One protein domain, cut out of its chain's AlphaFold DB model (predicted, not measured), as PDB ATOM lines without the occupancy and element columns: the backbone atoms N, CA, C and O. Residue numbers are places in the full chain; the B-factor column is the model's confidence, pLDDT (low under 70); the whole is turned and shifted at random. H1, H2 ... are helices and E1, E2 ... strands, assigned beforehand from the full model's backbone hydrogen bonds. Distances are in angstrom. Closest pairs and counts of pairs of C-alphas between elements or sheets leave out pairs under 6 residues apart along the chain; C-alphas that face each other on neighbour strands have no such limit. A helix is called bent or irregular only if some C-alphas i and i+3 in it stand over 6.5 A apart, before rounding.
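AT A GLANCE: This is residues 12 to 165 of the 167 residues of an uncharacterized protein of Kaistella jeonii (UniProt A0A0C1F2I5). A slab of six long strands side by side, E1 to E6, makes one twisted sheet; the long helix H1 crosses one face near one end of the strands, and the shorter H2 covers part of the opposite face. The first residues of H1, 12 to 19, stick out free beyond the sheet. The printed part has 154 residues, with two named helices and six named strands in the order H1, E1, E2, E3, E4, E5, E6, H2; the sheet runs E1, E2, E3, E4, E5, E6, all antiparallel. The class is mixed, helices and strands, and the whole is only just compact, close to loose, with a radius of gyration of the C-alphas of 17.9 A and spans of 52 by 45 by 34 A.

IN THESE COORDINATES: H1, residues 12 to 36, begins at C-alpha 12 (2.055, 14.324, -53.398) and is 37.8 A long. It is irregular, with C-alphas 30 and 33 7.3 A apart, and has a kink of 45 degrees near residue 30. Then come E1, residues 46 to 56, 32.3 A; E2, residues 62 to 74, 37.7 A; E3, residues 80 to 91, 34.5 A; E4, residues 100 to 110, 33.3 A; E5, residues 116 to 127, 34.1 A; and E6, residues 130 to 140, 30.7 A, which ends at C-alpha 140 (19.338, 22.671, -45.025). H2, residues 153 to 163, is 15.6 A long and ends at C-alpha 163 (28.051, 32.870, -33.344).

HOW THE PARTS SIT: The strands form a meander, each the antiparallel neighbour of the one before, and each successive pair is a hairpin. Within hydrogen-bond range are N 51 and O 68 of E1 and E2, 2.9 A; N 69 and O 86 of E2 and E3, 2.9 A; N 87 and O 104 of E3 and E4, 2.8 A; N 105 and O 122 of E4 and E5, 2.8 A; and N 121 and O 137 of E5 and E6, 2.8 A. E1 and E6 are the edge strands. With helices on both faces, the sheet makes three layers. H1 is on one face at a height over the sheet of 7.5 A and runs across the strands, at 88 degrees to E3 on the local plane. Its closest C-alphas to E6 are those of Leu 24 and Asp 140, 6.7 A. H2 is on the opposite face at a height of 9.3 A, slantwise to the strands, at 54 degrees to E3 on the local plane. Its closest C-alphas to E4 are those of Ile 158 and Ile 108, 7.5 A. H1 and H2 are apart. In H2 every O i to N i+4 pair is within hydrogen-bond range; in H1, 16 of 21 are.

THE WHOLE: The two C-alphas farthest apart, those of Ser 12 and Asn 61, are 55.7 A apart. The printed part has no cut. The link from E6 to H2, residues 141 to 152, is long. Mean pLDDT of the printed part is 91.4; residues 12 to 18 are under 70.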
ATOM      1  N   SER A  12       1.395  13.048 -53.077       52.78
ATOM      2  CA  SER A  12       2.055  14.324 -53.398       52.78
ATOM      3  C   SER A  12       3.007  14.812 -52.296       52.78
ATOM      4  O   SER A  12       4.072  15.356 -52.589       52.78
ATOM      5  N   PHE A  13       2.678  14.563 -51.022       57.25
ATOM      6  CA  PHE A  13       3.563  14.905 -49.906       57.25
ATOM      7  C   PHE A  13       4.814  14.023 -49.873       57.25
ATOM      8  O   PHE A  13       5.902  14.520 -49.582       57.25
ATOM      9  N   GLN A  14       4.682  12.734 -50.205       58.94
ATOM     10  CA  GLN A  14       5.823  11.818 -50.260       58.94
ATOM     11  C   GLN A  14       6.790  12.172 -51.396       58.94
ATOM     12  O   GLN A  14       7.999  12.216 -51.168       58.94
ATOM     13  N   THR A  15       6.282  12.495 -52.590       51.91
ATOM     14  CA  THR A  15       7.136  12.903 -53.718       51.91
ATOM     15  C   THR A  15       7.814  14.249 -53.468       51.91
ATOM     16  O   THR A  15       8.988  14.413 -53.796       51.91
ATOM     17  N   PHE A  16       7.127  15.201 -52.828       59.25
ATOM     18  CA  PHE A  16       7.719  16.486 -52.455       59.25
ATOM     19  C   PHE A  16       8.848  16.335 -51.424       59.25
ATOM     20  O   PHE A  16       9.919  16.918 -51.596       59.25
ATOM     21  N   ALA A  17       8.639  15.523 -50.381       59.75
ATOM     22  CA  ALA A  17       9.663  15.253 -49.373       59.75
ATOM     23  C   ALA A  17      10.894  14.565 -49.987       59.75
ATOM     24  O   ALA A  17      12.021  15.009 -49.776       59.75
ATOM     25  N   GLN A  18      10.673  13.557 -50.837       65.69
ATOM     26  CA  GLN A  18      11.747  12.855 -51.539       65.69
ATOM     27  C   GLN A  18      12.540  13.792 -52.465       65.69
ATOM     28  O   GLN A  18      13.769  13.738 -52.496       65.69
ATOM     29  N   ASN A  19      11.860  14.694 -53.179       72.50
ATOM     30  CA  ASN A  19      12.518  15.685 -54.032       72.50
ATOM     31  C   ASN A  19      13.360  16.681 -53.220       72.50
ATOM     32  O   ASN A  19      14.456  17.046 -53.652       72.50
ATOM     33  N   LYS A  20      12.890  17.092 -52.035       74.06
ATOM     34  CA  LYS A  20      13.650  17.965 -51.128       74.06
ATOM     35  C   LYS A  20      14.930  17.286 -50.634       74.06
ATOM     36  O   LYS A  20      15.992  17.910 -50.657       74.06
ATOM     37  N   ASP A  21      14.851  16.014 -50.256       81.44
ATOM     38  CA  ASP A  21      16.011  15.240 -49.801       81.44
ATOM     39  C   ASP A  21      17.037  15.030 -50.924       81.44
ATOM     40  O   ASP A  21      18.243  15.174 -50.706       81.44
ATOM     41  N   ILE A  22      16.573  14.767 -52.154       87.06
ATOM     42  CA  ILE A  22      17.438  14.676 -53.341       87.06
ATOM     43  C   ILE A  22      18.126  16.019 -53.612       87.06
ATOM     44  O   ILE A  22      19.335  16.053 -53.834       87.06
ATOM     45  N   ALA A  23      17.391  17.133 -53.556       87.88
ATOM     46  CA  ALA A  23      17.957  18.462 -53.773       87.88
ATOM     47  C   ALA A  23      19.007  18.826 -52.711       87.88
ATOM     48  O   ALA A  23      20.068  19.357 -53.044       87.88
ATOM     49  N   LEU A  24      18.753  18.512 -51.435       91.06
ATOM     50  CA  LEU A  24      19.732  18.702 -50.362       91.06
ATOM     51  C   LEU A  24      20.983  17.846 -50.583       91.06
ATOM     52  O   LEU A  24      22.096  18.349 -50.447       91.06
ATOM     53  N   LYS A  25      20.815  16.582 -50.979       91.62
ATOM     54  CA  LYS A  25      21.938  15.696 -51.298       91.62
ATOM     55  C   LYS A  25      22.766  16.224 -52.473       91.62
ATOM     56  O   LYS A  25      23.986  16.252 -52.376       91.62
ATOM     57  N   ASN A  26      22.122  16.679 -53.545       91.56
ATOM     58  CA  ASN A  26      22.811  17.220 -54.718       91.56
ATOM     59  C   ASN A  26      23.605  18.486 -54.379       91.56
ATOM     60  O   ASN A  26      24.756  18.605 -54.790       91.56
ATOM     61  N   ARG A  27      23.028  19.397 -53.581       91.62
ATOM     62  CA  ARG A  27      23.776  20.556 -53.072       91.62
ATOM     63  C   ARG A  27      24.931  20.119 -52.168       91.62
ATOM     64  O   ARG A  27      26.022  20.653 -52.275       91.62
ATOM     65  N   PHE A  28      24.751  19.113 -51.312       94.31
ATOM     66  CA  PHE A  28      25.856  18.599 -50.494       94.31
ATOM     67  C   PHE A  28      27.023  18.069 -51.345       94.31
ATOM     68  O   PHE A  28      28.180  18.327 -51.016       94.31
ATOM     69  N   GLU A  29      26.755  17.378 -52.457       93.81
ATOM     70  CA  GLU A  29      27.823  16.890 -53.341       93.81
ATOM     71  C   GLU A  29      28.674  18.029 -53.924       93.81
ATOM     72  O   GLU A  29      29.884  17.851 -54.067       93.81
ATOM     73  N   SER A  30      28.110  19.223 -54.163       93.75
ATOM     74  CA  SER A  30      28.906  20.372 -54.621       93.75
ATOM     75  C   SER A  30      29.854  20.919 -53.556       93.75
ATOM     76  O   SER A  30      30.798  21.613 -53.907       93.75
ATOM     77  N   TYR A  31      29.650  20.595 -52.277       94.38
ATOM     78  CA  TYR A  31      30.515  21.014 -51.168       94.38
ATOM     79  C   TYR A  31      31.478  19.928 -50.690       94.38
ATOM     80  O   TYR A  31      32.386  20.212 -49.914       94.38
ATOM     81  N   LYS A  32      31.331  18.686 -51.154       90.50
ATOM     82  CA  LYS A  32      32.103  17.537 -50.660       90.50
ATOM     83  C   LYS A  32      33.616  17.700 -50.809       90.50
ATOM     84  O   LYS A  32      34.366  17.176 -49.996       90.50
ATOM     85  N   TYR A  33      34.076  18.455 -51.807       91.69
ATOM     86  CA  TYR A  33      35.499  18.766 -51.954       91.69
ATOM     87  C   TYR A  33      36.058  19.564 -50.760       91.69
ATOM     88  O   TYR A  33      37.245  19.476 -50.480       91.69
ATOM     89  N   LEU A  34      35.221  20.296 -50.017       93.44
ATOM     90  CA  LEU A  34      35.634  21.009 -48.806       93.44
ATOM     91  C   LEU A  34      35.889  20.056 -47.626       93.44
ATOM     92  O   LEU A  34      36.545  20.443 -46.661       93.44
ATOM     93  N   ASP A  35      35.421  18.804 -47.683       91.56
ATOM     94  CA  ASP A  35      35.742  17.793 -46.663       91.56
ATOM     95  C   ASP A  35      37.207  17.353 -46.719       91.56
ATOM     96  O   ASP A  35      37.717  16.821 -45.739       91.56
ATOM     97  N   THR A  36      37.896  17.581 -47.841       88.94
ATOM     98  CA  THR A  36      39.316  17.231 -47.996       88.94
ATOM     99  C   THR A  36      40.253  18.365 -47.591       88.94
ATOM    100  O   THR A  36      41.473  18.189 -47.638       88.94
ATOM    101  N   ILE A  37      39.713  19.525 -47.187       88.94
ATOM    102  CA  ILE A  37      40.527  20.617 -46.653       88.94
ATOM    103  C   ILE A  37      41.246  20.115 -45.408       88.94
ATOM    104  O   ILE A  37      40.620  19.709 -44.433       88.94
ATOM    105  N   ASN A  38      42.567  20.198 -45.472       81.31
ATOM    106  CA  ASN A  38      43.457  20.072 -44.336       81.31
ATOM    107  C   ASN A  38      43.769  21.479 -43.807       81.31
ATOM    108  O   ASN A  38      43.985  22.398 -44.601       81.31
ATOM    109  N   THR A  39      43.843  21.627 -42.489       78.81
ATOM    110  CA  THR A  39      44.186  22.848 -41.746       78.81
ATOM    111  C   THR A  39      45.422  23.584 -42.275       78.81
ATOM    112  O   THR A  39      45.482  24.809 -42.218       78.81
ATOM    113  N   TYR A  40      46.392  22.866 -42.852       78.94
ATOM    114  CA  TYR A  40      47.621  23.446 -43.413       78.94
ATOM    115  C   TYR A  40      47.534  23.819 -44.903       78.94
ATOM    116  O   TYR A  40      48.540  24.175 -45.523       78.94
ATOM    117  N   SER A  41      46.356  23.706 -45.520       83.88
ATOM    118  CA  SER A  41      46.183  24.010 -46.938       83.88
ATOM    119  C   SER A  41      46.416  25.492 -47.217       83.88
ATOM    120  O   SER A  41      45.680  26.353 -46.743       83.88
ATOM    121  N   LYS A  42      47.387  25.799 -48.084       83.00
ATOM    122  CA  LYS A  42      47.590  27.170 -48.585       83.00
ATOM    123  C   LYS A  42      46.373  27.691 -49.348       83.00
ATOM    124  O   LYS A  42      46.147  28.893 -49.366       83.00
ATOM    125  N   SER A  43      45.605  26.788 -49.964       87.62
ATOM    126  CA  SER A  43      44.390  27.151 -50.695       87.62
ATOM    127  C   SER A  43      43.198  27.447 -49.810       87.62
ATOM    128  O   SER A  43      42.232  28.051 -50.273       87.62
ATOM    129  N   PHE A  44      43.275  27.020 -48.552       92.69
ATOM    130  CA  PHE A  44      42.232  27.250 -47.579       92.69
ATOM    131  C   PHE A  44      42.839  27.679 -46.247       92.69
ATOM    132  O   PHE A  44      42.949  26.846 -45.338       92.69
ATOM    133  N   PRO A  45      43.251  28.958 -46.117       92.88
ATOM    134  CA  PRO A  45      43.687  29.499 -44.839       92.88
ATOM    135  C   PRO A  45      42.666  29.147 -43.753       92.88
ATOM    136  O   PRO A  45      41.487  29.499 -43.853       92.88
ATOM    137  N   THR A  46      43.111  28.395 -42.748       94.81
ATOM    138  CA  THR A  46      42.235  27.822 -41.724       94.81
ATOM    139  C   THR A  46      42.685  28.281 -40.347       94.81
ATOM    140  O   THR A  46      43.835  28.091 -39.958       94.81
ATOM    141  N   LYS A  47      41.763  28.892 -39.598       93.62
ATOM    142  CA  LYS A  47      41.942  29.167 -38.172       93.62
ATOM    143  C   LYS A  47      41.538  27.916 -37.403       93.62
ATOM    144  O   LYS A  47      40.414  27.447 -37.561       93.62
ATOM    145  N   LEU A  48      42.448  27.410 -36.582       94.25
ATOM    146  CA  LEU A  48      42.233  26.246 -35.733       94.25
ATOM    147  C   LEU A  48      42.093  26.692 -34.276       94.25
ATOM    148  O   LEU A  48      42.913  27.462 -33.775       94.25
ATOM    149  N   ILE A  49      41.043  26.222 -33.613       94.19
ATOM    150  CA  ILE A  49      40.797  26.414 -32.184       94.19
ATOM    151  C   ILE A  49      40.704  25.026 -31.568       94.19
ATOM    152  O   ILE A  49      39.836  24.254 -31.954       94.19
ATOM    153  N   GLU A  50      41.562  24.715 -30.605       95.38
ATOM    154  CA  GLU A  50      41.613  23.397 -29.969       95.38
ATOM    155  C   GLU A  50      41.477  23.506 -28.457       95.38
ATOM    156  O   GLU A  50      41.829  24.514 -27.837       95.38
ATOM    157  N   GLY A  51      41.026  22.421 -27.844       96.38
ATOM    158  CA  GLY A  51      41.110  22.258 -26.409       96.38
ATOM    159  C   GLY A  51      40.869  20.828 -25.966       96.38
ATOM    160  O   GLY A  51      40.553  19.926 -26.743       96.38
ATOM    161  N   SER A  52      41.064  20.603 -24.673       97.44
ATOM    162  CA  SER A  52      40.920  19.280 -24.080       97.44
ATOM    163  C   SER A  52      40.457  19.355 -22.631       97.44
ATOM    164  O   SER A  52      40.503  20.402 -21.985       97.44
ATOM    165  N   GLY A  53      39.995  18.222 -22.114       97.31
ATOM    166  CA  GLY A  53      39.547  18.090 -20.739       97.31
ATOM    167  C   GLY A  53      39.516  16.644 -20.261       97.31
ATOM    168  O   GLY A  53      39.772  15.694 -21.003       97.31
ATOM    169  N   THR A  54      39.174  16.465 -18.987       97.50
ATOM    170  CA  THR A  54      39.028  15.142 -18.364       97.50
ATOM    171  C   THR A  54      37.566  14.840 -18.073       97.50
ATOM    172  O   THR A  54      36.873  15.682 -17.503       97.50
ATOM    173  N   ILE A  55      37.128  13.615 -18.348       95.50
ATOM    174  CA  ILE A  55      35.789  13.141 -17.989       95.50
ATOM    175  C   ILE A  55      35.866  12.497 -16.608       95.50
ATOM    176  O   ILE A  55      36.646  11.565 -16.389       95.50
ATOM    177  N   LYS A  56      35.051  12.980 -15.668       95.00
ATOM    178  CA  LYS A  56      34.968  12.453 -14.301       95.00
ATOM    179  C   LYS A  56      33.602  11.826 -14.044       95.00
ATOM    180  O   LYS A  56      32.586  12.326 -14.515       95.00
ATOM    181  N   ASN A  57      33.570  10.734 -13.285       92.75
ATOM    182  CA  ASN A  57      32.314  10.141 -12.826       92.75
ATOM    183  C   ASN A  57      31.732  10.901 -11.615       92.75
ATOM    184  O   ASN A  57      32.343  11.839 -11.100       92.75
ATOM    185  N   LYS A  58      30.569  10.461 -11.109       94.94
ATOM    186  CA  LYS A  58      29.916  11.058  -9.924       94.94
ATOM    187  C   LYS A  58      30.800  11.053  -8.666       94.94
ATOM    188  O   LYS A  58      30.662  11.927  -7.820       94.94
ATOM    189  N   SER A  59      31.733  10.107  -8.563       95.69
ATOM    190  CA  SER A  59      32.723  10.007  -7.481       95.69
ATOM    191  C   SER A  59      33.991  10.832  -7.738       95.69
ATOM    192  O   SER A  59      34.976  10.657  -7.033       95.69
ATOM    193  N   LYS A  60      33.991  11.713  -8.749       94.88
ATOM    194  CA  LYS A  60      35.121  12.558  -9.180       94.88
ATOM    195  C   LYS A  60      36.340  11.797  -9.725       94.88
ATOM    196  O   LYS A  60      37.360  12.423 -10.014       94.88
ATOM    197  N   ASN A  61      36.231  10.488  -9.944       94.56
ATOM    198  CA  ASN A  61      37.299   9.693 -10.547       94.56
ATOM    199  C   ASN A  61      37.353   9.943 -12.053       94.56
ATOM    200  O   ASN A  61      36.313   9.967 -12.714       94.56
ATOM    201  N   ILE A  62      38.561  10.090 -12.599       95.62
ATOM    202  CA  ILE A  62      38.774  10.279 -14.037       95.62
ATOM    203  C   ILE A  62      38.483   8.966 -14.764       95.62
ATOM    204  O   ILE A  62      39.198   7.979 -14.593       95.62
ATOM    205  N   ILE A  63      37.458   8.978 -15.608       95.75
ATOM    206  CA  ILE A  63      37.029   7.836 -16.427       95.75
ATOM    207  C   ILE A  63      37.368   8.010 -17.907       95.75
ATOM    208  O   ILE A  63      37.146   7.099 -18.697       95.75
ATOM    209  N   GLY A  64      37.917   9.160 -18.291       96.62
ATOM    210  CA  GLY A  64      38.153   9.470 -19.689       96.62
ATOM    211  C   GLY A  64      38.729  10.857 -19.913       96.62
ATOM    212  O   GLY A  64      39.096  11.560 -18.967       96.62
ATOM    213  N   SER A  65      38.768  11.246 -21.175       97.38
ATOM    214  CA  SER A  65      39.182  12.561 -21.650       97.38
ATOM    215  C   SER A  65      38.295  13.007 -22.801       97.38
ATOM    216  O   SER A  65      37.685  12.184 -23.478       97.38
ATOM    217  N   ILE A  66      38.238  14.312 -23.010       97.56
ATOM    218  CA  ILE A  66      37.567  14.939 -24.141       97.56
ATOM    219  C   ILE A  66      38.588  15.797 -24.886       97.56
ATOM    220  O   ILE A  66      39.407  16.461 -24.251       97.56
ATOM    221  N   GLY A  67      38.554  15.754 -26.210       97.62
ATOM    222  CA  GLY A  67      39.237  16.698 -27.089       97.62
ATOM    223  C   GLY A  67      38.208  17.386 -27.971       97.62
ATOM    224  O   GLY A  67      37.213  16.763 -28.345       97.62
ATOM    225  N   PHE A  68      38.427  18.657 -28.280       95.94
ATOM    226  CA  PHE A  68      37.624  19.368 -29.262       95.94
ATOM    227  C   PHE A  68      38.509  20.222 -30.159       95.94
ATOM    228  O   PHE A  68      39.538  20.740 -29.727       95.94
ATOM    229  N   GLU A  69      38.059  20.386 -31.390       95.94
ATOM    230  CA  GLU A  69      38.676  21.239 -32.395       95.94
ATOM    231  C   GLU A  69      37.582  21.969 -33.177       95.94
ATOM    232  O   GLU A  69      36.501  21.428 -33.426       95.94
ATOM    233  N   THR A  70      37.859  23.206 -33.568       96.19
ATOM    234  CA  THR A  70      37.068  23.965 -34.528       96.19
ATOM    235  C   THR A  70      38.007  24.535 -35.583       96.19
ATOM    236  O   THR A  70      38.878  25.349 -35.283       96.19
ATOM    237  N   GLU A  71      37.800  24.132 -36.827       96.00
ATOM    238  CA  GLU A  71      38.451  24.651 -38.019       96.00
ATOM    239  C   GLU A  71      37.517  25.629 -38.734       96.00
ATOM    240  O   GLU A  71      36.414  25.273 -39.152       96.00
ATOM    241  N   ILE A  72      37.973  26.865 -38.919       96.06
ATOM    242  CA  ILE A  72      37.273  27.899 -39.685       96.06
ATOM    243  C   ILE A  72      38.097  28.154 -40.944       96.06
ATOM    244  O   ILE A  72      39.148  28.795 -40.881       96.06
ATOM    245  N   SER A  73      37.638  27.630 -42.078       96.06
ATOM    246  CA  SER A  73      38.362  27.664 -43.350       96.06
ATOM    247  C   SER A  73      37.812  28.753 -44.268       96.06
ATOM    248  O   SER A  73      36.601  28.839 -44.506       96.06
ATOM    249  N   ARG A  74      38.716  29.555 -44.828       95.25
ATOM    250  CA  ARG A  74      38.428  30.568 -45.852       95.25
ATOM    251  C   ARG A  74      39.035  30.157 -47.191       95.25
ATOM    252  O   ARG A  74      39.949  29.345 -47.204       95.25
ATOM    253  N   ASN A  75      38.535  30.678 -48.306       93.69
ATOM    254  CA  ASN A  75      39.188  30.515 -49.610       93.69
ATOM    255  C   ASN A  75      40.315  31.555 -49.809       93.69
ATOM    256  O   ASN A  75      40.573  32.385 -48.935       93.69
ATOM    257  N   HIS A  76      40.967  31.529 -50.976       90.06
ATOM    258  CA  HIS A  76      41.999  32.506 -51.365       90.06
ATOM    259  C   HIS A  76      41.523  33.965 -51.350       90.06
ATOM    260  O   HIS A  76      42.312  34.853 -51.046       90.06
ATOM    261  N   ASP A  77      40.240  34.210 -51.623       92.56
ATOM    262  CA  ASP A  77      39.638  35.550 -51.590       92.56
ATOM    263  C   ASP A  77      39.273  36.002 -50.163       92.56
ATOM    264  O   ASP A  77      38.664  37.053 -49.973       92.56
ATOM    265  N   GLY A  78      39.590  35.194 -49.145       91.38
ATOM    266  CA  GLY A  78      39.257  35.457 -47.746       91.38
ATOM    267  C   GLY A  78      37.808  35.140 -47.366       91.38
ATOM    268  O   GLY A  78      37.437  35.331 -46.205       91.38
ATOM    269  N   LYS A  79      36.996  34.608 -48.284       94.62
ATOM    270  CA  LYS A  79      35.594  34.263 -48.019       94.62
ATOM    271  C   LYS A  79      35.482  33.022 -47.151       94.62
ATOM    272  O   LYS A  79      36.171  32.034 -47.402       94.62
ATOM    273  N   LEU A  80      34.600  33.049 -46.153       95.69
ATOM    274  CA  LEU A  80      34.290  31.878 -45.332       95.69
ATOM    275  C   LEU A  80      33.631  30.786 -46.187       95.69
ATOM    276  O   LEU A  80      32.629  31.046 -46.843       95.69
ATOM    277  N   VAL A  81      34.181  29.567 -46.163       96.50
ATOM    278  CA  VAL A  81      33.653  28.434 -46.953       96.50
ATOM    279  C   VAL A  81      33.215  27.250 -46.099       96.50
ATOM    280  O   VAL A  81      32.316  26.504 -46.491       96.50
ATOM    281  N   ARG A  82      33.835  27.058 -44.929       96.69
ATOM    282  CA  ARG A  82      33.566  25.906 -44.067       96.69
ATOM    283  C   ARG A  82      33.866  26.224 -42.606       96.69
ATOM    284  O   ARG A  82      34.915  26.786 -42.302       96.69
ATOM    285  N   ILE A  83      32.990  25.771 -41.716       97.31
ATOM    286  CA  ILE A  83      33.298  25.564 -40.297       97.31
ATOM    287  C   ILE A  83      33.203  24.066 -40.035       97.31
ATOM    288  O   ILE A  83      32.172  23.462 -40.325       97.31
ATOM    289  N   LEU A  84      34.253  23.465 -39.497       96.94
ATOM    290  CA  LEU A  84      34.273  22.080 -39.044       96.94
ATOM    291  C   LEU A  84      34.532  22.084 -37.541       96.94
ATOM    292  O   LEU A  84      35.532  22.623 -37.098       96.94
ATOM    293  N   ASN A  85      33.636  21.498 -36.762       97.06
ATOM    294  CA  ASN A  85      33.823  21.280 -35.337       97.06
ATOM    295  C   ASN A  85      33.808  19.779 -35.059       97.06
ATOM    296  O   ASN A  85      32.859  19.098 -35.460       97.06
ATOM    297  N   SER A  86      34.830  19.288 -34.368       96.56
ATOM    298  CA  SER A  86      34.941  17.893 -33.949       96.56
ATOM    299  C   SER A  86      35.083  17.817 -32.430       96.56
ATOM    300  O   SER A  86      35.780  18.618 -31.810       96.56
ATOM    301  N   GLU A  87      34.421  16.843 -31.816       97.12
ATOM    302  CA  GLU A  87      34.414  16.606 -30.375       97.12
ATOM    303  C   GLU A  87      34.573  15.101 -30.133       97.12
ATOM    304  O   GLU A  87      33.712  14.304 -30.503       97.12
ATOM    305  N   ILE A  88      35.683  14.697 -29.515       97.38
ATOM    306  CA  ILE A  88      36.045  13.293 -29.308       97.38
ATOM    307  C   ILE A  88      36.083  12.999 -27.813       97.38
ATOM    308  O   ILE A  88      36.862  13.580 -27.060       97.38
ATOM    309  N   HIS A  89      35.264  12.047 -27.386       97.44
ATOM    310  CA  HIS A  89      35.154  11.578 -26.011       97.44
ATOM    311  C   HIS A  89      35.778  10.200 -25.907       97.44
ATOM    312  O   HIS A  89      35.245   9.234 -26.448       97.44
ATOM    313  N   PHE A  90      36.876  10.086 -25.176       96.69
ATOM    314  CA  PHE A  90      37.532   8.815 -24.911       96.69
ATOM    315  C   PHE A  90      37.219   8.337 -23.494       96.69
ATOM    316  O   PHE A  90      37.551   9.006 -22.516       96.69
ATOM    317  N   PHE A  91      36.641   7.147 -23.371       95.81
ATOM    318  CA  PHE A  91      36.364   6.475 -22.107       95.81
ATOM    319  C   PHE A  91      37.329   5.308 -21.906       95.81
ATOM    320  O   PHE A  91      37.453   4.409 -22.743       95.81
ATOM    321  N   LYS A  92      37.994   5.302 -20.750       93.00
ATOM    322  CA  LYS A  92      38.946   4.258 -20.367       93.00
ATOM    323  C   LYS A  92      38.220   2.936 -20.127       93.00
ATOM    324  O   LYS A  92      37.120   2.908 -19.572       93.00
ATOM    325  N   LYS A  93      38.895   1.830 -20.449       92.12
ATOM    326  CA  LYS A  93      38.473   0.482 -20.050       92.12
ATOM    327  C   LYS A  93      38.272   0.423 -18.533       92.12
ATOM    328  O   LYS A  93      39.129   0.875 -17.773       92.12
ATOM    329  N   TYR A  94      37.178  -0.192 -18.090       86.88
ATOM    330  CA  TYR A  94      36.892  -0.375 -16.669       86.88
ATOM    331  C   TYR A  94      36.360  -1.780 -16.386       86.88
ATOM    332  O   TYR A  94      35.265  -2.152 -16.807       86.88
ATOM    333  N   LYS A  95      37.126  -2.572 -15.625       89.25
ATOM    334  CA  LYS A  95      36.828  -3.988 -15.345       89.25
ATOM    335  C   LYS A  95      36.572  -4.766 -16.651       89.25
ATOM    336  O   LYS A  95      37.480  -4.908 -17.466       89.25
ATOM    337  N   LYS A  96      35.344  -5.265 -16.840       88.69
ATOM    338  CA  LYS A  96      34.888  -6.017 -18.021       88.69
ATOM    339  C   LYS A  96      34.294  -5.125 -19.121       88.69
ATOM    340  O   LYS A  96      33.902  -5.645 -20.155       88.69
ATOM    341  N   ILE A  97      34.206  -3.812 -18.901       87.44
ATOM    342  CA  ILE A  97      33.688  -2.853 -19.881       87.44
ATOM    343  C   ILE A  97      34.859  -2.410 -20.772       87.44
ATOM    344  O   ILE A  97      35.843  -1.901 -20.221       87.44
ATOM    345  N   PRO A  98      34.789  -2.622 -22.101       91.44
ATOM    346  CA  PRO A  98      35.852  -2.242 -23.033       91.44
ATOM    347  C   PRO A  98      36.019  -0.721 -23.118       91.44
ATOM    348  O   PRO A  98      35.179   0.040 -22.635       91.44
ATOM    349  N   ALA A  99      37.128  -0.275 -23.710       93.56
ATOM    350  CA  ALA A  99      37.312   1.147 -23.981       93.56
ATOM    351  C   ALA A  99      36.319   1.592 -25.060       93.56
ATOM    352  O   ALA A  99      36.031   0.844 -25.998       93.56
ATOM    353  N   LYS A 100      35.802   2.811 -24.918       96.06
ATOM    354  CA  LYS A 100      34.799   3.374 -25.821       96.06
ATOM    355  C   LYS A 100      35.221   4.770 -26.245       96.06
ATOM    356  O   LYS A 100      35.611   5.569 -25.399       96.06
ATOM    357  N   THR A 101      35.068   5.075 -27.524       97.00
ATOM    358  CA  THR A 101      35.223   6.428 -28.059       97.00
ATOM    359  C   THR A 101      33.905   6.865 -28.674       97.00
ATOM    360  O   THR A 101      33.275   6.088 -29.386       97.00
ATOM    361  N   ILE A 102      33.481   8.093 -28.399       97.12
ATOM    362  CA  ILE A 102      32.368   8.734 -29.099       97.12
ATOM    363  C   ILE A 102      32.925   9.951 -29.823       97.12
ATOM    364  O   ILE A 102      33.592  10.771 -29.198       97.12
ATOM    365  N   SER A 103      32.675  10.055 -31.121       96.94
ATOM    366  CA  SER A 103      33.084  11.186 -31.946       96.94
ATOM    367  C   SER A 103      31.851  11.894 -32.483       96.94
ATOM    368  O   SER A 103      30.971  11.260 -33.066       96.94
ATOM    369  N   TYR A 104      31.796  13.207 -32.301       96.81
ATOM    370  CA  TYR A 104      30.799  14.073 -32.905       96.81
ATOM    371  C   TYR A 104      31.499  15.045 -33.837       96.81
ATOM    372  O   TYR A 104      32.428  15.733 -33.433       96.81
ATOM    373  N   GLN A 105      31.014  15.143 -35.064       97.38
ATOM    374  CA  GLN A 105      31.513  16.086 -36.046       97.38
ATOM    375  C   GLN A 105      30.345  16.875 -36.625       97.38
ATOM    376  O   GLN A 105      29.358  16.297 -37.078       97.38
ATOM    377  N   THR A 106      30.469  18.197 -36.630       97.69
ATOM    378  CA  THR A 106      29.537  19.123 -37.275       97.69
ATOM    379  C   THR A 106      30.296  19.921 -38.321       97.69
ATOM    380  O   THR A 106      31.334  20.502 -38.030       97.69
ATOM    381  N   THR A 107      29.795  19.964 -39.549       97.88
ATOM    382  CA  THR A 107      30.369  20.770 -40.629       97.88
ATOM    383  C   THR A 107      29.300  21.688 -41.190       97.88
ATOM    384  O   THR A 107      28.242  21.206 -41.578       97.88
ATOM    385  N   ILE A 108      29.567  22.989 -41.250       98.06
ATOM    386  CA  ILE A 108      28.707  23.989 -41.889       98.06
ATOM    387  C   ILE A 108      29.416  24.476 -43.148       98.06
ATOM    388  O   ILE A 108      30.575  24.888 -43.076       98.06
ATOM    389  N   TYR A 109      28.724  24.434 -44.283       97.69
ATOM    390  CA  TYR A 109      29.215  24.923 -45.570       97.69
ATOM    391  C   TYR A 109      28.543  26.242 -45.930       97.69
ATOM    392  O   TYR A 109      27.348  26.425 -45.675       97.69
ATOM    393  N   PHE A 110      29.318  27.136 -46.535       96.56
ATOM    394  CA  PHE A 110      28.891  28.482 -46.893       96.56
ATOM    395  C   PHE A 110      28.877  28.664 -48.409       96.56
ATOM    396  O   PHE A 110      29.741  28.133 -49.112       96.56
ATOM    397  N   ASP A 111      27.896  29.418 -48.899       94.62
ATOM    398  CA  ASP A 111      27.808  29.798 -50.305       94.62
ATOM    399  C   ASP A 111      28.867  30.849 -50.684       94.62
ATOM    400  O   ASP A 111      29.674  31.322 -49.880       94.62
ATOM    401  N   GLN A 112      28.838  31.269 -51.946       91.69
ATOM    402  CA  GLN A 112      29.742  32.293 -52.480       91.69
ATOM    403  C   GLN A 112      29.555  33.690 -51.853       91.69
ATOM    404  O   GLN A 112      30.395  34.571 -52.070       91.69
ATOM    405  N   ASN A 113      28.464  33.896 -51.109       93.75
ATOM    406  CA  ASN A 113      28.104  35.125 -50.408       93.75
ATOM    407  C   ASN A 113      28.298  35.003 -48.888       93.75
ATOM    408  O   ASN A 113      27.774  35.836 -48.147       93.75
ATOM    409  N   GLU A 114      29.015  33.974 -48.424       92.56
ATOM    410  CA  GLU A 114      29.269  33.698 -47.005       92.56
ATOM    411  C   GLU A 114      27.990  33.454 -46.184       92.56
ATOM    412  O   GLU A 114      27.947  33.682 -44.972       92.56
ATOM    413  N   LYS A 115      26.929  32.950 -46.824       94.31
ATOM    414  CA  LYS A 115      25.710  32.492 -46.150       94.31
ATOM    415  C   LYS A 115      25.788  30.989 -45.883       94.31
ATOM    416  O   LYS A 115      26.121  30.235 -46.796       94.31
ATOM    417  N   PRO A 116      25.464  30.520 -44.667       95.62
ATOM    418  CA  PRO A 116      25.467  29.094 -44.372       95.62
ATOM    419  C   PRO A 116      24.313  28.402 -45.110       95.62
ATOM    420  O   PRO A 116      23.160  28.794 -44.957       95.62
ATOM    421  N   GLU A 117      24.610  27.358 -45.882       95.19
ATOM    422  CA  GLU A 117      23.596  26.647 -46.675       95.19
ATOM    423  C   GLU A 117      23.305  25.240 -46.167       95.19
ATOM    424  O   GLU A 117      22.149  24.821 -46.121       95.19
ATOM    425  N   ILE A 118      24.345  24.486 -45.810       96.69
ATOM    426  CA  ILE A 118      24.216  23.072 -45.451       96.69
ATOM    427  C   ILE A 118      24.981  22.807 -44.169       96.69
ATOM    428  O   ILE A 118      26.131  23.218 -44.029       96.69
ATOM    429  N   ALA A 119      24.358  22.049 -43.273       97.56
ATOM    430  CA  ALA A 119      25.024  21.459 -42.126       97.56
ATOM    431  C   ALA A 119      25.069  19.935 -42.269       97.56
ATOM    432  O   ALA A 119      24.072  19.287 -42.592       97.56
ATOM    433  N   LYS A 120      26.236  19.352 -42.015       97.56
ATOM    434  CA  LYS A 120      26.478  17.913 -41.958       97.56
ATOM    435  C   LYS A 120      26.849  17.535 -40.534       97.56
ATOM    436  O   LYS A 120      27.764  18.115 -39.967       97.56
ATOM    437  N   PHE A 121      26.202  16.506 -40.006       97.62
ATOM    438  CA  PHE A 121      26.544  15.905 -38.724       97.62
ATOM    439  C   PHE A 121      26.980  14.467 -38.935       97.62
ATOM    440  O   PHE A 121      26.316  13.725 -39.663       97.62
ATOM    441  N   ILE A 122      28.065  14.075 -38.286       96.75
ATOM    442  CA  ILE A 122      28.535  12.697 -38.209       96.75
ATOM    443  C   ILE A 122      28.691  12.365 -36.725       96.75
ATOM    444  O   ILE A 122      29.317  13.114 -35.982       96.75
ATOM    445  N   ASN A 123      28.075  11.276 -36.282       96.56
ATOM    446  CA  ASN A 123      28.227  10.752 -34.929       96.56
ATOM    447  C   ASN A 123      28.683   9.302 -35.022       96.56
ATOM    448  O   ASN A 123      27.985   8.484 -35.629       96.56
ATOM    449  N   GLU A 124      29.827   9.001 -34.422       97.56
ATOM    450  CA  GLU A 124      30.425   7.676 -34.441       97.56
ATOM    451  C   GLU A 124      30.701   7.168 -33.035       97.56
ATOM    452  O   GLU A 124      31.175   7.891 -32.161       97.56
ATOM    453  N   GLU A 125      30.441   5.882 -32.836       97.31
ATOM    454  CA  GLU A 125      30.801   5.162 -31.627       97.31
ATOM    455  C   GLU A 125      31.770   4.040 -31.979       97.31
ATOM    456  O   GLU A 125      31.484   3.198 -32.836       97.31
ATOM    457  N   LEU A 126      32.908   4.024 -31.287       96.62
ATOM    458  CA  LEU A 126      33.935   3.007 -31.420       96.62
ATOM    459  C   LEU A 126      34.090   2.238 -30.110       96.62
ATOM    460  O   LEU A 126      34.123   2.832 -29.031       96.62
ATOM    461  N   ILE A 127      34.261   0.923 -30.212       93.88
ATOM    462  CA  ILE A 127      34.645   0.046 -29.101       93.88
ATOM    463  C   ILE A 127      35.877  -0.736 -29.540       93.88
ATOM    464  O   ILE A 127      35.880  -1.315 -30.625       93.88
ATOM    465  N   ASP A 128      36.931  -0.721 -28.722       86.44
ATOM    466  CA  ASP A 128      38.224  -1.347 -29.048       86.44
ATOM    467  C   ASP A 128      38.714  -0.981 -30.471       86.44
ATOM    468  O   ASP A 128      39.132  -1.833 -31.257       86.44
ATOM    469  N   ASN A 129      38.616   0.311 -30.809       83.44
ATOM    470  CA  ASN A 129      38.974   0.914 -32.102       83.44
ATOM    471  C   ASN A 129      38.175   0.419 -33.324       83.44
ATOM    472  O   ASN A 129      38.560   0.693 -34.459       83.44
ATOM    473  N   LYS A 130      37.051  -0.276 -33.126       91.44
ATOM    474  CA  LYS A 130      36.130  -0.661 -34.204       91.44
ATOM    475  C   LYS A 130      34.888   0.213 -34.170       91.44
ATOM    476  O   LYS A 130      34.280   0.345 -33.112       91.44
ATOM    477  N   ILE A 131      34.495   0.766 -35.317       93.25
ATOM    478  CA  ILE A 131      33.245   1.524 -35.456       93.25
ATOM    479  C   ILE A 131      32.071   0.555 -35.298       93.25
ATOM    480  O   ILE A 131      31.919  -0.381 -36.081       93.25
ATOM    481  N   ILE A 132      31.249   0.781 -34.276       95.94
ATOM    482  CA  ILE A 132      30.043  -0.008 -33.988       95.94
ATOM    483  C   ILE A 132      28.790   0.729 -34.462       95.94
ATOM    484  O   ILE A 132      27.781   0.114 -34.803       95.94
ATOM    485  N   THR A 133      28.824   2.058 -34.495       95.56
ATOM    486  CA  THR A 133      27.721   2.879 -34.997       95.56
ATOM    487  C   THR A 133      28.285   4.105 -35.692       95.56
ATOM    488  O   THR A 133      29.202   4.729 -35.174       95.56
ATOM    489  N   SER A 134      27.725   4.449 -36.851       95.88
ATOM    490  CA  SER A 134      27.997   5.702 -37.554       95.88
ATOM    491  C   SER A 134      26.676   6.244 -38.090       95.88
ATOM    492  O   SER A 134      25.920   5.532 -38.755       95.88
ATOM    493  N   LYS A 135      26.356   7.490 -37.746       96.31
ATOM    494  CA  LYS A 135      25.149   8.184 -38.198       96.31
ATOM    495  C   LYS A 135      25.547   9.478 -38.883       96.31
ATOM    496  O   LYS A 135      26.178  10.329 -38.265       96.31
ATOM    497  N   LYS A 136      25.093   9.651 -40.125       95.50
ATOM    498  CA  LYS A 136      25.222  10.895 -40.887       95.50
ATOM    499  C   LYS A 136      23.863  11.574 -41.032       95.50
ATOM    500  O   LYS A 136      22.889  10.920 -41.398       95.50
ATOM    501  N   ILE A 137      23.805  12.878 -40.784       95.38
ATOM    502  CA  ILE A 137      22.615  13.716 -40.982       95.38
ATOM    503  C   ILE A 137      23.016  14.931 -41.810       95.38
ATOM    504  O   ILE A 137      24.085  15.500 -41.598       95.38
ATOM    505  N   LEU A 138      22.162  15.317 -42.753       95.50
ATOM    506  CA  LEU A 138      22.291  16.553 -43.518       95.50
ATOM    507  C   LEU A 138      21.082  17.434 -43.219       95.50
ATOM    508  O   LEU A 138      19.959  16.935 -43.223       95.50
ATOM    509  N   LEU A 139      21.316  18.722 -42.990       95.00
ATOM    510  CA  LEU A 139      20.276  19.729 -42.808       95.00
ATOM    511  C   LEU A 139      20.483  20.877 -43.797       95.00
ATOM    512  O   LEU A 139      21.612  21.299 -44.044       95.00
ATOM    513  N   ASP A 140      19.374  21.384 -44.331       94.75
ATOM    514  CA  ASP A 140      19.338  22.671 -45.025       94.75
ATOM    515  C   ASP A 140      19.290  23.779 -43.969       94.75
ATOM    516  O   ASP A 140      18.351  23.832 -43.176       94.75
ATOM    517  N   VAL A 141      20.304  24.639 -43.922       94.62
ATOM    518  CA  VAL A 141      20.390  25.693 -42.901       94.62
ATOM    519  C   VAL A 141      19.391  26.815 -43.185       94.62
ATOM    520  O   VAL A 141      18.879  27.431 -42.255       94.62
ATOM    521  N   ASN A 142      19.028  27.030 -44.453       90.31
ATOM    522  CA  ASN A 142      18.146  28.127 -44.860       90.31
ATOM    523  C   ASN A 142      16.694  27.955 -44.395       90.31
ATOM    524  O   ASN A 142      15.922  28.910 -44.425       90.31
ATOM    525  N   VAL A 143      16.304  26.741 -43.995       89.88
ATOM    526  CA  VAL A 143      14.947  26.457 -43.499       89.88
ATOM    527  C   VAL A 143      14.861  26.473 -41.971       89.88
ATOM    528  O   VAL A 143      13.780  26.244 -41.428       89.88
ATOM    529  N   ILE A 144      15.977  26.719 -41.279       90.56
ATOM    530  CA  ILE A 144      16.027  26.809 -39.820       90.56
ATOM    531  C   ILE A 144      15.651  28.232 -39.400       90.56
ATOM    532  O   ILE A 144      16.323  29.202 -39.750       90.56
ATOM    533  N   ASP A 145      14.601  28.358 -38.592       91.12
ATOM    534  CA  ASP A 145      14.292  29.611 -37.909       91.12
ATOM    535  C   ASP A 145      15.084  29.706 -36.600       91.12
ATOM    536  O   ASP A 145      14.658  29.202 -35.561       91.12
ATOM    537  N   PHE A 146      16.233  30.381 -36.640       89.81
ATOM    538  CA  PHE A 146      17.075  30.606 -35.459       89.81
ATOM    539  C   PHE A 146      16.454  31.545 -34.411       89.81
ATOM    540  O   PHE A 146      17.000  31.673 -33.318       89.81
ATOM    541  N   LYS A 147      15.329  32.209 -34.711       88.44
ATOM    542  CA  LYS A 147      14.636  33.102 -33.767       88.44
ATOM    543  C   LYS A 147      13.543  32.397 -32.970       88.44
ATOM    544  O   LYS A 147      12.961  33.007 -32.070       88.44
ATOM    545  N   LYS A 148      13.232  31.136 -33.283       89.69
ATOM    546  CA  LYS A 148      12.197  30.397 -32.558       89.69
ATOM    547  C   LYS A 148      12.603  30.168 -31.099       89.69
ATOM    548  O   LYS A 148      13.774  30.012 -30.768       89.69
ATOM    549  N   MET A 149      11.604  30.084 -30.220       80.00
ATOM    550  CA  MET A 149      11.801  30.030 -28.764       80.00
ATOM    551  C   MET A 149      12.604  28.809 -28.281       80.00
ATOM    552  O   MET A 149      13.233  28.863 -27.227       80.00
ATOM    553  N   LYS A 150      12.552  27.690 -29.015       87.88
ATOM    554  CA  LYS A 150      13.271  26.454 -28.688       87.88
ATOM    555  C   LYS A 150      13.867  25.848 -29.949       87.88
ATOM    556  O   LYS A 150      13.126  25.339 -30.790       87.88
ATOM    557  N   LEU A 151      15.189  25.905 -30.049       86.81
ATOM    558  CA  LEU A 151      15.964  25.164 -31.038       86.81
ATOM    559  C   LEU A 151      16.072  23.699 -30.616       86.81
ATOM    560  O   LEU A 151      16.137  23.389 -29.424       86.81
ATOM    561  N   ASP A 152      16.080  22.796 -31.590       91.81
ATOM    562  CA  ASP A 152      16.480  21.420 -31.332       91.81
ATOM    563  C   ASP A 152      18.001  21.320 -31.125       91.81
ATOM    564  O   ASP A 152      18.744  22.306 -31.198       91.81
ATOM    565  N   PHE A 153      18.480  20.114 -30.822       90.50
ATOM    566  CA  PHE A 153      19.897  19.877 -30.566       90.50
ATOM    567  C   PHE A 153      20.808  20.278 -31.745       90.50
ATOM    568  O   PHE A 153      21.851  20.891 -31.524       90.50
ATOM    569  N   TYR A 154      20.430  19.946 -32.984       92.81
ATOM    570  CA  TYR A 154      21.253  20.212 -34.166       92.81
ATOM    571  C   TYR A 154      21.244  21.695 -34.520       92.81
ATOM    572  O   TYR A 154      22.289  22.268 -34.818       92.81
ATOM    573  N   GLU A 155      20.078  22.329 -34.442       93.69
ATOM    574  CA  GLU A 155      19.925  23.762 -34.679       93.69
ATOM    575  C   GLU A 155      20.692  24.586 -33.643       93.69
ATOM    576  O   GLU A 155      21.341  25.564 -34.007       93.69
ATOM    577  N   THR A 156      20.684  24.161 -32.374       93.94
ATOM    578  CA  THR A 156      21.483  24.789 -31.311       93.94
ATOM    579  C   THR A 156      22.972  24.707 -31.642       93.94
ATOM    580  O   THR A 156      23.650  25.730 -31.664       93.94
ATOM    581  N   LYS A 157      23.471  23.515 -32.001       93.75
ATOM    582  CA  LYS A 157      24.876  23.323 -32.400       93.75
ATOM    583  C   LYS A 157      25.265  24.191 -33.604       93.75
ATOM    584  O   LYS A 157      26.353  24.760 -33.605       93.75
ATOM    585  N   ILE A 158      24.396  24.318 -34.612       96.00
ATOM    586  CA  ILE A 158      24.645  25.208 -35.760       96.00
ATOM    587  C   ILE A 158      24.718  26.661 -35.294       96.00
ATOM    588  O   ILE A 158      25.667  27.358 -35.638       96.00
ATOM    589  N   ASN A 159      23.742  27.110 -34.506       94.81
ATOM    590  CA  ASN A 159      23.681  28.486 -34.028       94.81
ATOM    591  C   ASN A 159      24.927  28.865 -33.214       94.81
ATOM    592  O   ASN A 159      25.530  29.902 -33.475       94.81
ATOM    593  N   ASP A 160      25.356  27.999 -32.294       93.38
ATOM    594  CA  ASP A 160      26.544  28.221 -31.466       93.38
ATOM    595  C   ASP A 160      27.815  28.375 -32.315       93.38
ATOM    596  O   ASP A 160      28.637  29.254 -32.055       93.38
ATOM    597  N   LEU A 161      27.975  27.556 -33.361       94.56
ATOM    598  CA  LEU A 161      29.111  27.659 -34.280       94.56
ATOM    599  C   LEU A 161      29.045  28.919 -35.145       94.56
ATOM    600  O   LEU A 161      30.071  29.551 -35.380       94.56
ATOM    601  N   LEU A 162      27.855  29.309 -35.607       94.56
ATOM    602  CA  LEU A 162      27.682  30.540 -36.381       94.56
ATOM    603  C   LEU A 162      27.986  31.791 -35.550       94.56
ATOM    604  O   LEU A 162      28.483  32.771 -36.102       94.56
ATOM    605  N   LEU A 163      27.704  31.772 -34.246       92.12
ATOM    606  CA  LEU A 163      28.051  32.870 -33.344       92.12
ATOM    607  C   LEU A 163      29.571  32.997 -33.158       92.12
ATOM    608  O   LEU A 163      30.076  34.111 -33.198       92.12
ATOM    609  N   GLN A 164      30.310  31.884 -33.084       84.75
ATOM    610  CA  GLN A 164      31.777  31.891 -32.930       84.75
ATOM    611  C   GLN A 164      32.550  32.534 -34.095       84.75
ATOM    612  O   GLN A 164      33.739  32.809 -33.951       84.75
ATOM    613  N   VAL A 165      31.918  32.723 -35.258       84.75
ATOM    614  CA  VAL A 165      32.574  33.272 -36.462       84.75
ATOM    615  C   VAL A 165      32.150  34.713 -36.762       84.75
ATOM    616  O   VAL A 165      32.694  35.336 -37.670       84.75
TER     617      VAL A 165